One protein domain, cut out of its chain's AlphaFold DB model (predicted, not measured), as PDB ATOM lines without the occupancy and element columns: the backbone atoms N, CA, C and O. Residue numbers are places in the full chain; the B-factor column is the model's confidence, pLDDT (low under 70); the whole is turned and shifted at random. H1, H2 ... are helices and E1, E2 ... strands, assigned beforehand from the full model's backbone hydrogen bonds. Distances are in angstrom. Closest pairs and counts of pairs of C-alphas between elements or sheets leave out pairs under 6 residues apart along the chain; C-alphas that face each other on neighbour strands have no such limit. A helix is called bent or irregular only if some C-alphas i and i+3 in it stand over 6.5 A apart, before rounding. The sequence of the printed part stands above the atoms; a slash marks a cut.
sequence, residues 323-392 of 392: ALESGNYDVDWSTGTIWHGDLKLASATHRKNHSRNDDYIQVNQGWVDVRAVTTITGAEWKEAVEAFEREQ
ATOM      1  N   ALA A 323      35.139  59.305  -6.559       52.00
ATOM      2  CA  ALA A 323      34.751  57.984  -6.040       52.00
ATOM      3  C   ALA A 323      33.299  57.948  -5.520       52.00
ATOM      4  O   ALA A 323      32.785  56.880  -5.192       52.00
ATOM      5  N   LEU A 324      32.664  59.119  -5.391       54.06
ATOM      6  CA  LEU A 324      31.275  59.282  -4.967       54.06
ATOM      7  C   LEU A 324      30.297  59.385  -6.145       54.06
ATOM      8  O   LEU A 324      29.093  59.275  -5.924       54.06
ATOM      9  N   GLU A 325      30.782  59.606  -7.371       55.75
ATOM     10  CA  GLU A 325      29.921  59.738  -8.546       55.75
ATOM     11  C   GLU A 325      29.476  58.353  -9.026       55.75
ATOM     12  O   GLU A 325      30.282  57.509  -9.412       55.75
ATOM     13  N   SER A 326      28.167  58.108  -8.977       53.19
ATOM     14  CA  SER A 326      27.555  56.886  -9.500       53.19
ATOM     15  C   SER A 326      27.487  56.961 -11.027       53.19
ATOM     16  O   SER A 326      26.540  57.514 -11.584       53.19
ATOM     17  N   GLY A 327      28.511  56.443 -11.704       64.75
ATOM     18  CA  GLY A 327      28.474  56.173 -13.142       64.75
ATOM     19  C   GLY A 327      27.903  54.785 -13.453       64.75
ATOM     20  O   GLY A 327      27.536  54.030 -12.556       64.75
ATOM     21  N   ASN A 328      27.893  54.402 -14.735       77.31
ATOM     22  CA  ASN A 328      27.626  53.007 -15.139       77.31
ATOM     23  C   ASN A 328      28.689  52.029 -14.600       77.31
ATOM     24  O   ASN A 328      28.456  50.822 -14.537       77.31
ATOM     25  N   TYR A 329      29.849  52.562 -14.215       85.44
ATOM     26  CA  TYR A 329      30.964  51.827 -13.645       85.44
ATOM     27  C   TYR A 329      31.209  52.280 -12.211       85.44
ATOM     28  O   TYR A 329      31.299  53.477 -11.934       85.44
ATOM     29  N   ASP A 330      31.385  51.310 -11.324       87.31
ATOM     30  CA  ASP A 330      31.898  51.543  -9.982       87.31
ATOM     31  C   ASP A 330      33.426  51.445 -10.044       87.31
ATOM     32  O   ASP A 330      33.955  50.439 -10.517       87.31
ATOM     33  N   VAL A 331      34.148  52.466  -9.571       86.19
ATOM     34  CA  VAL A 331      35.621  52.474  -9.579       86.19
ATOM     35  C   VAL A 331      36.164  52.721  -8.176       86.19
ATOM     36  O   VAL A 331      35.962  53.787  -7.590       86.19
ATOM     37  N   ASP A 332      36.890  51.743  -7.638       85.62
ATOM     38  CA  ASP A 332      37.676  51.900  -6.418       85.62
ATOM     39  C   ASP A 332      39.133  52.197  -6.774       85.62
ATOM     40  O   ASP A 332      39.950  51.305  -7.013       85.62
ATOM     41  N   TRP A 333      39.462  53.487  -6.769       82.00
ATOM     42  CA  TRP A 333      40.800  53.998  -7.063       82.00
ATOM     43  C   TRP A 333      41.884  53.508  -6.099       82.00
ATOM     44  O   TRP A 333      43.057  53.512  -6.463       82.00
ATOM     45  N   SER A 334      41.522  53.101  -4.878       78.31
ATOM     46  CA  SER A 334      42.499  52.627  -3.889       78.31
ATOM     47  C   SER A 334      43.005  51.218  -4.200       78.31
ATOM     48  O   SER A 334      44.169  50.912  -3.957       78.31
ATOM     49  N   THR A 335      42.145  50.385  -4.786       81.31
ATOM     50  CA  THR A 335      42.445  48.996  -5.161       81.31
ATOM     51  C   THR A 335      42.624  48.810  -6.668       81.31
ATOM     52  O   THR A 335      42.896  47.700  -7.122       81.31
ATOM     53  N   GLY A 336      42.446  49.878  -7.455       85.81
ATOM     54  CA  GLY A 336      42.419  49.817  -8.917       85.81
ATOM     55  C   GLY A 336      41.334  48.872  -9.431       85.81
ATOM     56  O   GLY A 336      41.553  48.178 -10.421       85.81
ATOM     57  N   THR A 337      40.210  48.775  -8.716       88.69
ATOM     58  CA  THR A 337      39.149  47.815  -9.032       88.69
ATOM     59  C   THR A 337      37.991  48.497  -9.737       88.69
ATOM     60  O   THR A 337      37.549  49.566  -9.315       88.69
ATOM     61  N   ILE A 338      37.496  47.867 -10.800       90.19
ATOM     62  CA  ILE A 338      36.396  48.376 -11.619       90.19
ATOM     63  C   ILE A 338      35.298  47.321 -11.684       90.19
ATOM     64  O   ILE A 338      35.570  46.146 -11.943       90.19
ATOM     65  N   TRP A 339      34.053  47.751 -11.505       90.88
ATOM     66  CA  TRP A 339      32.865  46.930 -11.702       90.88
ATOM     67  C   TRP A 339      31.890  47.616 -12.657       90.88
ATOM     68  O   TRP A 339      31.869  48.840 -12.773       90.88
ATOM     69  N   HIS A 340      31.047  46.821 -13.304       88.88
ATOM     70  CA  HIS A 340      29.888  47.288 -14.055       88.88
ATOM     71  C   HIS A 340      28.723  46.353 -13.781       88.88
ATOM     72  O   HIS A 340      28.806  45.145 -14.020       88.88
ATOM     73  N   GLY A 341      27.618  46.895 -13.277       86.25
ATOM     74  CA  GLY A 341      26.588  46.028 -12.724       86.25
ATOM     75  C   GLY A 341      27.196  45.168 -11.611       86.25
ATOM     76  O   GLY A 341      27.998  45.666 -10.838       86.25
ATOM     77  N   ASP A 342      26.888  43.880 -11.536       84.00
ATOM     78  CA  ASP A 342      27.481  42.990 -10.520       84.00
ATOM     79  C   ASP A 342      28.763  42.287 -10.998       84.00
ATOM     80  O   ASP A 342      29.342  41.473 -10.282       84.00
ATOM     81  N   LEU A 343      29.245  42.638 -12.195       86.94
ATOM     82  CA  LEU A 343      30.447  42.068 -12.790       86.94
ATOM     83  C   LEU A 343      31.682  42.884 -12.411       86.94
ATOM     84  O   LEU A 343      31.740  44.095 -12.629       86.94
ATOM     85  N   LYS A 344      32.696  42.198 -11.886       88.88
ATOM     86  CA  LYS A 344      34.027  42.752 -11.623       88.88
ATOM     87  C   LYS A 344      34.869  42.649 -12.892       88.88
ATOM     88  O   LYS A 344      35.111  41.548 -13.371       88.88
ATOM     89  N   LEU A 345      35.284  43.787 -13.438       90.00
ATOM     90  CA  LEU A 345      35.936  43.861 -14.751       90.00
ATOM     91  C   LEU A 345      37.444  43.758 -14.653       90.00
ATOM     92  O   LEU A 345      38.080  43.123 -15.482       90.00
ATOM     93  N   ALA A 346      38.019  44.419 -13.659       90.50
ATOM     94  CA  ALA A 346      39.453  44.450 -13.461       90.50
ATOM     95  C   ALA A 346      39.765  44.767 -12.007       90.50
ATOM     96  O   ALA A 346      38.948  45.363 -11.300       90.50
ATOM     97  N   SER A 347      40.955  44.382 -11.569       89.69
ATOM     98  CA  SER A 347      41.454  44.713 -10.243       89.69
ATOM     99  C   SER A 347      42.971  44.722 -10.217       89.69
ATOM    100  O   SER A 347      43.597  43.794 -10.729       89.69
ATOM    101  N   ALA A 348      43.549  45.703  -9.521       87.75
ATOM    102  CA  ALA A 348      44.987  45.742  -9.290       87.75
ATOM    103  C   ALA A 348      45.429  44.900  -8.081       87.75
ATOM    104  O   ALA A 348      46.513  44.319  -8.090       87.75
ATOM    105  N   THR A 349      44.588  44.803  -7.044       81.44
ATOM    106  CA  THR A 349      44.983  44.190  -5.759       81.44
ATOM    107  C   THR A 349      44.197  42.939  -5.371       81.44
ATOM    108  O   THR A 349      44.737  42.066  -4.694       81.44
ATOM    109  N   HIS A 350      42.929  42.816  -5.769       77.00
ATOM    110  CA  HIS A 350      42.133  41.628  -5.462       77.00
ATOM    111  C   HIS A 350      42.627  40.385  -6.204       77.00
ATOM    112  O   HIS A 350      43.098  40.465  -7.337       77.00
ATOM    113  N   ARG A 351      42.437  39.213  -5.588       72.62
ATOM    114  CA  ARG A 351      42.672  37.919  -6.238       72.62
ATOM    115  C   ARG A 351      41.662  37.712  -7.373       72.62
ATOM    116  O   ARG A 351      40.496  38.090  -7.246       72.62
ATOM    117  N   LYS A 352      42.112  37.111  -8.475       77.56
ATOM    118  CA  LYS A 352      41.220  36.658  -9.550       77.56
ATOM    119  C   LYS A 352      40.375  35.482  -9.065       77.56
ATOM    120  O   LYS A 352      40.813  34.709  -8.209       77.56
ATOM    121  N   ASN A 353      39.181  35.319  -9.624       70.31
ATOM    122  CA  ASN A 353      38.391  34.127  -9.348       70.31
ATOM    123  C   ASN A 353      38.959  32.944 -10.154       70.31
ATOM    124  O   ASN A 353      38.760  32.854 -11.364       70.31
ATOM    125  N   HIS A 354      39.656  32.034  -9.471       65.88
ATOM    126  CA  HIS A 354      40.382  30.916 -10.088       65.88
ATOM    127  C   HIS A 354      39.466  29.903 -10.792       65.88
ATOM    128  O   HIS A 354      39.915  29.176 -11.673       65.88
ATOM    129  N   SER A 355      38.171  29.885 -10.467       66.19
ATOM    130  CA  SER A 355      37.193  29.032 -11.160       66.19
ATOM    131  C   SER A 355      36.955  29.428 -12.623       66.19
ATOM    132  O   SER A 355      36.408  28.638 -13.384       66.19
ATOM    133  N   ARG A 356      37.371  30.635 -13.033       66.50
ATOM    134  CA  ARG A 356      37.167  31.172 -14.390       66.50
ATOM    135  C   ARG A 356      38.498  31.434 -15.108       66.50
ATOM    136  O   ARG A 356      38.607  32.395 -15.851       66.50
ATOM    137  N   ASN A 357      39.528  30.626 -14.832       62.69
ATOM    138  CA  ASN A 357      40.934  30.900 -15.179       62.69
ATOM    139  C   ASN A 357      41.208  31.330 -16.635       62.69
ATOM    140  O   ASN A 357      42.093  32.163 -16.821       62.69
ATOM    141  N   ASP A 358      40.463  30.827 -17.622       66.56
ATOM    142  CA  ASP A 358      40.663  31.162 -19.044       66.56
ATOM    143  C   ASP A 358      40.089  32.536 -19.437       66.56
ATOM    144  O   ASP A 358      40.403  33.059 -20.505       66.56
ATOM    145  N   ASP A 359      39.274  33.146 -18.569       81.75
ATOM    146  CA  ASP A 359      38.580  34.396 -18.870       81.75
ATOM    147  C   ASP A 359      39.433  35.655 -18.565       81.75
ATOM    148  O   ASP A 359      39.007  36.777 -18.855       81.75
ATOM    149  N   TYR A 360      40.621  35.500 -17.961       85.75
ATOM    150  CA  TYR A 360      41.404  36.620 -17.425       85.75
ATOM    151  C   TYR A 360      42.735  36.856 -18.137       85.75
ATOM    152  O   TYR A 360      43.526  35.934 -18.323       85.75
ATOM    153  N   ILE A 361      43.047  38.128 -18.385       87.19
ATOM    154  CA  ILE A 361      44.388  38.579 -18.775       87.19
ATOM    155  C   ILE A 361      45.095  39.151 -17.551       87.19
ATOM    156  O   ILE A 361      44.589  40.057 -16.883       87.19
ATOM    157  N   GLN A 362      46.286  38.626 -17.261       86.75
ATOM    158  CA  GLN A 362      47.181  39.201 -16.264       86.75
ATOM    159  C   GLN A 362      47.877  40.426 -16.868       86.75
ATOM    160  O   GLN A 362      48.483  40.336 -17.933       86.75
ATOM    161  N   VAL A 363      47.816  41.554 -16.167       82.56
ATOM    162  CA  VAL A 363      48.552  42.783 -16.496       82.56
ATOM    163  C   VAL A 363      49.623  43.048 -15.434       82.56
ATOM    164  O   VAL A 363      49.594  42.459 -14.349       82.56
ATOM    165  N   ASN A 364      50.566  43.952 -15.727       79.06
ATOM    166  CA  ASN A 364      51.738  44.245 -14.882       79.06
ATOM    167  C   ASN A 364      51.416  44.454 -13.390       79.06
ATOM    168  O   ASN A 364      52.227  44.114 -12.533       79.06
ATOM    169  N   GLN A 365      50.246  45.014 -13.072       81.38
ATOM    170  CA  GLN A 365      49.796  45.247 -11.699       81.38
ATOM    171  C   GLN A 365      48.336  44.833 -11.494       81.38
ATOM    172  O   GLN A 365      47.566  45.617 -10.954       81.38
ATOM    173  N   GLY A 366      47.922  43.645 -11.951       87.56
ATOM    174  CA  GLY A 366      46.552  43.176 -11.725       87.56
ATOM    175  C   GLY A 366      46.030  42.203 -12.768       87.56
ATOM    176  O   GLY A 366      46.793  41.557 -13.480       87.56
ATOM    177  N   TRP A 367      44.712  42.120 -12.880       90.44
ATOM    178  CA  TRP A 367      44.036  41.295 -13.877       90.44
ATOM    179  C   TRP A 367      42.816  42.001 -14.465       90.44
ATOM    180  O   TRP A 367      42.236  42.892 -13.836       90.44
ATOM    181  N   VAL A 368      42.416  41.560 -15.658       90.44
ATOM    182  CA  VAL A 368      41.205  41.984 -16.374       90.44
ATOM    183  C   VAL A 368      40.387  40.746 -16.751       90.44
ATOM    184  O   VAL A 368      40.946  39.808 -17.308       90.44
ATOM    185  N   ASP A 369      39.087  40.728 -16.446       90.94
ATOM    186  CA  ASP A 369      38.115  39.720 -16.906       90.94
ATOM    187  C   ASP A 369      37.642  40.096 -18.314       90.94
ATOM    188  O   ASP A 369      36.745  40.924 -18.502       90.94
ATOM    189  N   VAL A 370      38.257  39.486 -19.323       90.25
ATOM    190  CA  VAL A 370      37.957  39.751 -20.734       90.25
ATOM    191  C   VAL A 370      36.533  39.318 -21.077       90.25
ATOM    192  O   VAL A 370      35.884  39.918 -21.938       90.25
ATOM    193  N   ARG A 371      35.979  38.328 -20.368       88.94
ATOM    194  CA  ARG A 371      34.617  37.854 -20.636       88.94
ATOM    195  C   ARG A 371      33.597  38.847 -20.130       88.94
ATOM    196  O   ARG A 371      32.618  39.131 -20.815       88.94
ATOM    197  N   ALA A 372      33.833  39.397 -18.945       88.62
ATOM    198  CA  ALA A 372      33.009  40.473 -18.423       88.62
ATOM    199  C   ALA A 372      33.082  41.692 -19.352       88.62
ATOM    200  O   ALA A 372      32.042  42.237 -19.719       88.62
ATOM    201  N   VAL A 373      34.287  42.063 -19.804       88.75
ATOM    202  CA  VAL A 373      34.478  43.174 -20.748       88.75
ATOM    203  C   VAL A 373      33.700  42.944 -22.044       88.75
ATOM    204  O   VAL A 373      32.891  43.791 -22.403       88.75
ATOM    205  N   THR A 374      33.868  41.796 -22.701       90.56
ATOM    206  CA  THR A 374      33.167  41.464 -23.961       90.56
ATOM    207  C   THR A 374      31.651  41.394 -23.785       90.56
ATOM    208  O   THR A 374      30.909  41.872 -24.638       90.56
ATOM    209  N   THR A 375      31.172  40.891 -22.642       88.75
ATOM    210  CA  THR A 375      29.738  40.874 -22.305       88.75
ATOM    211  C   THR A 375      29.158  42.286 -22.212       88.75
ATOM    212  O   THR A 375      28.021  42.513 -22.616       88.75
ATOM    213  N   ILE A 376      29.924  43.243 -21.687       89.06
ATOM    214  CA  ILE A 376      29.458  44.622 -21.486       89.06
ATOM    215  C   ILE A 376      29.604  45.462 -22.750       89.06
ATOM    216  O   ILE A 376      28.726  46.264 -23.056       89.06
ATOM    217  N   THR A 377      30.708  45.304 -23.476       87.62
ATOM    218  CA  THR A 377      30.985  46.092 -24.683       87.62
ATOM    219  C   THR A 377      30.307  45.523 -25.925       87.62
ATOM    220  O   THR A 377      30.159  46.239 -26.912       87.62
ATOM    221  N   GLY A 378      29.912  44.247 -25.899       87.50
ATOM    222  CA  GLY A 378      29.451  43.513 -27.077       87.50
ATOM    223  C   GLY A 378      30.568  43.203 -28.080       87.50
ATOM    224  O   GLY A 378      30.270  42.763 -29.189       87.50
ATOM    225  N   ALA A 379      31.833  43.450 -27.719       89.00
ATOM    226  CA  ALA A 379      32.983  43.167 -28.571       89.00
ATOM    227  C   ALA A 379      33.243  41.659 -28.671       89.00
ATOM    228  O   ALA A 379      32.971  40.898 -27.738       89.00
ATOM    229  N   GLU A 380      33.819  41.225 -29.793       91.38
ATOM    230  CA  GLU A 380      34.233  39.834 -29.947       91.38
ATOM    231  C   GLU A 380      35.397  39.521 -28.995       91.38
ATOM    232  O   GLU A 380      36.311  40.328 -28.815       91.38
ATOM    233  N   TRP A 381      35.392  38.318 -28.412       88.12
ATOM    234  CA  TRP A 381      36.445  37.845 -27.510       88.12
ATOM    235  C   TRP A 381      37.853  38.083 -28.055       88.12
ATOM    236  O   TRP A 381      38.707  38.642 -27.370       88.12
ATOM    237  N   LYS A 382      38.084  37.690 -29.310       88.44
ATOM    238  CA  LYS A 382      39.394  37.790 -29.952       88.44
ATOM    239  C   LYS A 382      39.861  39.241 -30.090       88.44
ATOM    240  O   LYS A 382      41.021  39.528 -29.821       88.44
ATOM    241  N   GLU A 383      38.958  40.146 -30.460       88.19
ATOM    242  CA  GLU A 383      39.254  41.576 -30.578       88.19
ATOM    243  C   GLU A 383      39.630  42.180 -29.221       88.19
ATOM    244  O   GLU A 383      40.599  42.934 -29.127       88.19
ATOM    245  N   ALA A 384      38.912  41.804 -28.159       85.81
ATOM    246  CA  ALA A 384      39.217  42.256 -26.807       85.81
ATOM    247  C   ALA A 384      40.592  41.757 -26.331       85.81
ATOM    248  O   ALA A 384      41.365  42.549 -25.794       85.81
ATOM    249  N   VAL A 385      40.930  40.483 -26.568       87.19
ATOM    250  CA  VAL A 385      42.256  39.932 -26.234       87.19
ATOM    251  C   VAL A 385      43.364  40.663 -26.994       87.19
ATOM    252  O   VAL A 385      44.298  41.160 -26.369       87.19
ATOM    253  N   GLU A 386      43.235  40.809 -28.317       87.06
ATOM    254  CA  GLU A 386      44.237  41.503 -29.139       87.06
ATOM    255  C   GLU A 386      44.441  42.963 -28.709       87.06
ATOM    256  O   GLU A 386      45.555  43.485 -28.793       87.06
ATOM    257  N   ALA A 387      43.381  43.643 -28.266       85.19
ATOM    258  CA  ALA A 387      43.479  45.010 -27.769       85.19
ATOM    259  C   ALA A 387      44.337  45.094 -26.497       85.19
ATOM    260  O   ALA A 387      45.183  45.981 -26.400       85.19
ATOM    261  N   PHE A 388      44.162  44.161 -25.556       82.19
ATOM    262  CA  PHE A 388      44.957  44.124 -24.328       82.19
ATOM    263  C   PHE A 388      46.395  43.648 -24.563       82.19
ATOM    264  O   PHE A 388      47.302  44.148 -23.905       82.19
ATOM    265  N   GLU A 389      46.627  42.733 -25.507       80.81
ATOM    266  CA  GLU A 389      47.977  42.267 -25.858       80.81
ATOM    267  C   GLU A 389      48.820  43.341 -26.559       80.81
ATOM    268  O   GLU A 389      50.032  43.373 -26.373       80.81
ATOM    269  N   ARG A 390      48.211  44.249 -27.338       79.62
ATOM    270  CA  ARG A 390      48.940  45.355 -27.997       79.62
ATOM    271  C   ARG A 390      49.456  46.426 -27.035       79.62
ATOM    272  O   ARG A 390      50.339  47.186 -27.422       79.62
ATOM    273  N   GLU A 391      48.867  46.536 -25.847       66.69
ATOM    274  CA  GLU A 391      49.256  47.532 -24.841       66.69
ATOM    275  C   GLU A 391      50.259  47.004 -23.800       66.69
ATOM    276  O   GLU A 391      50.753  47.793 -22.990       66.69
ATOM    277  N   GLN A 392      50.573  45.700 -23.814       60.03
ATOM    278  CA  GLN A 392      51.662  45.111 -23.020       60.03
ATOM    279  C   GLN A 392      53.011  45.293 -23.714       60.03
ATOM    280  O   GLN A 392      53.993  45.572 -22.983       60.03
TER     281      GLN A 392
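What this domain is: This is residues 323 to 392 of the 392 residues of the protein "PepD protein" of Symbiodinium sp. CCMP2456 (UniProt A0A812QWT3). One twisted, gently curled sheet of five short strands has H2 over its strand E3, while H3 packs on H2 and grazes the sheet mainly near the edge strand E4. H1, small and irregular, sits just before E4 at the far end of the link that leaves E3. The printed part has 70 residues with five named strands and three named helices, in the chain order E1 E2 E3 H1 E4 E5 H2 H3; the sheet runs E1 E2 E3 E5 E4, antiparallel throughout, and the class is mixed, helices and strands. The whole is compact, with a radius of gyration of the C-alphas of 12.0 A and spans of 34 by 26 by 24 A.

How they stand to each other: E1, residues 329 to 332, E2, residues 337 to 340, and E3, residues 343 to 347, form a meander, each strand the antiparallel neighbour of the one before. N 330 and O 339 of the hairpin E1 and E2 are 2.9 A apart, and N 345 and O 338 of the hairpin E2 and E3 are 2.8 A apart, both within hydrogen-bond range. Pairing of E3 is staggered: residues 343 to 346 pair with E2, and 346 to 347 with E5, residues 366 to 369, where N 367 and O 347 are 2.9 A apart. E4, residues 360 to 363, is the edge strand beyond E5 and forms a hairpin with it, with N 361 and O 368 at 2.9 A. H1, residues 354 to 359, only grazes the sheet; E3, H1 and E4 make a split strand-helix-strand unit, two strands running the same way with E5 between them, and its crossover is right-handed. H2, residues 370 to 377, is on the sheet at a height of 7.3 A, only just over E3, on which 3 of its C-alphas fall; the closest C-alphas of the two, those of Leu 345 and Ala 372, are 5.8 A apart. H2 only just stands up from the sheet, rising 42 degrees. H3, residues 381 to 389, touches H2, opposite ways at a steep tilt of 69 degrees, only just short of about perpendicular; their closest C-alphas, those of Thr 374 and Trp 381, are 6.0 A apart. H3 only grazes the sheet, with residues 385 to 389, and is apart from H1. In H2 and H3 every O i to N i+4 pair is within hydrogen-bond range; in H1 0 of 2 are, beside 2 of 3 O i to N i+3 pairs.

Where its parts are: E1 begins at C-alpha 329, (30.964, 51.827, -13.645), and is 9.9 A long; E2 and E5 are each 10.5 A, E3 11.6 A and E4 9.5 A. H1 is 9.6 A long and irregular, with C-alphas 355 and 358 8.9 A apart. H2 is 10.2 A long, and H3 is 12.5 A long, ending at C-alpha 389, (47.977, 42.267, -25.858).

The domain as a whole: The two C-alphas farthest apart, those of Leu 324 and Lys 382, are 33.9 A apart. The printed part has no cut and ends at the chain's last residue, 392. No link is long; E3 to H1 is short, and the others are tight. The mean pLDDT of the printed part is 81.5, with residues 323 to 327, 354 to 358 and 391 to 392 under 70.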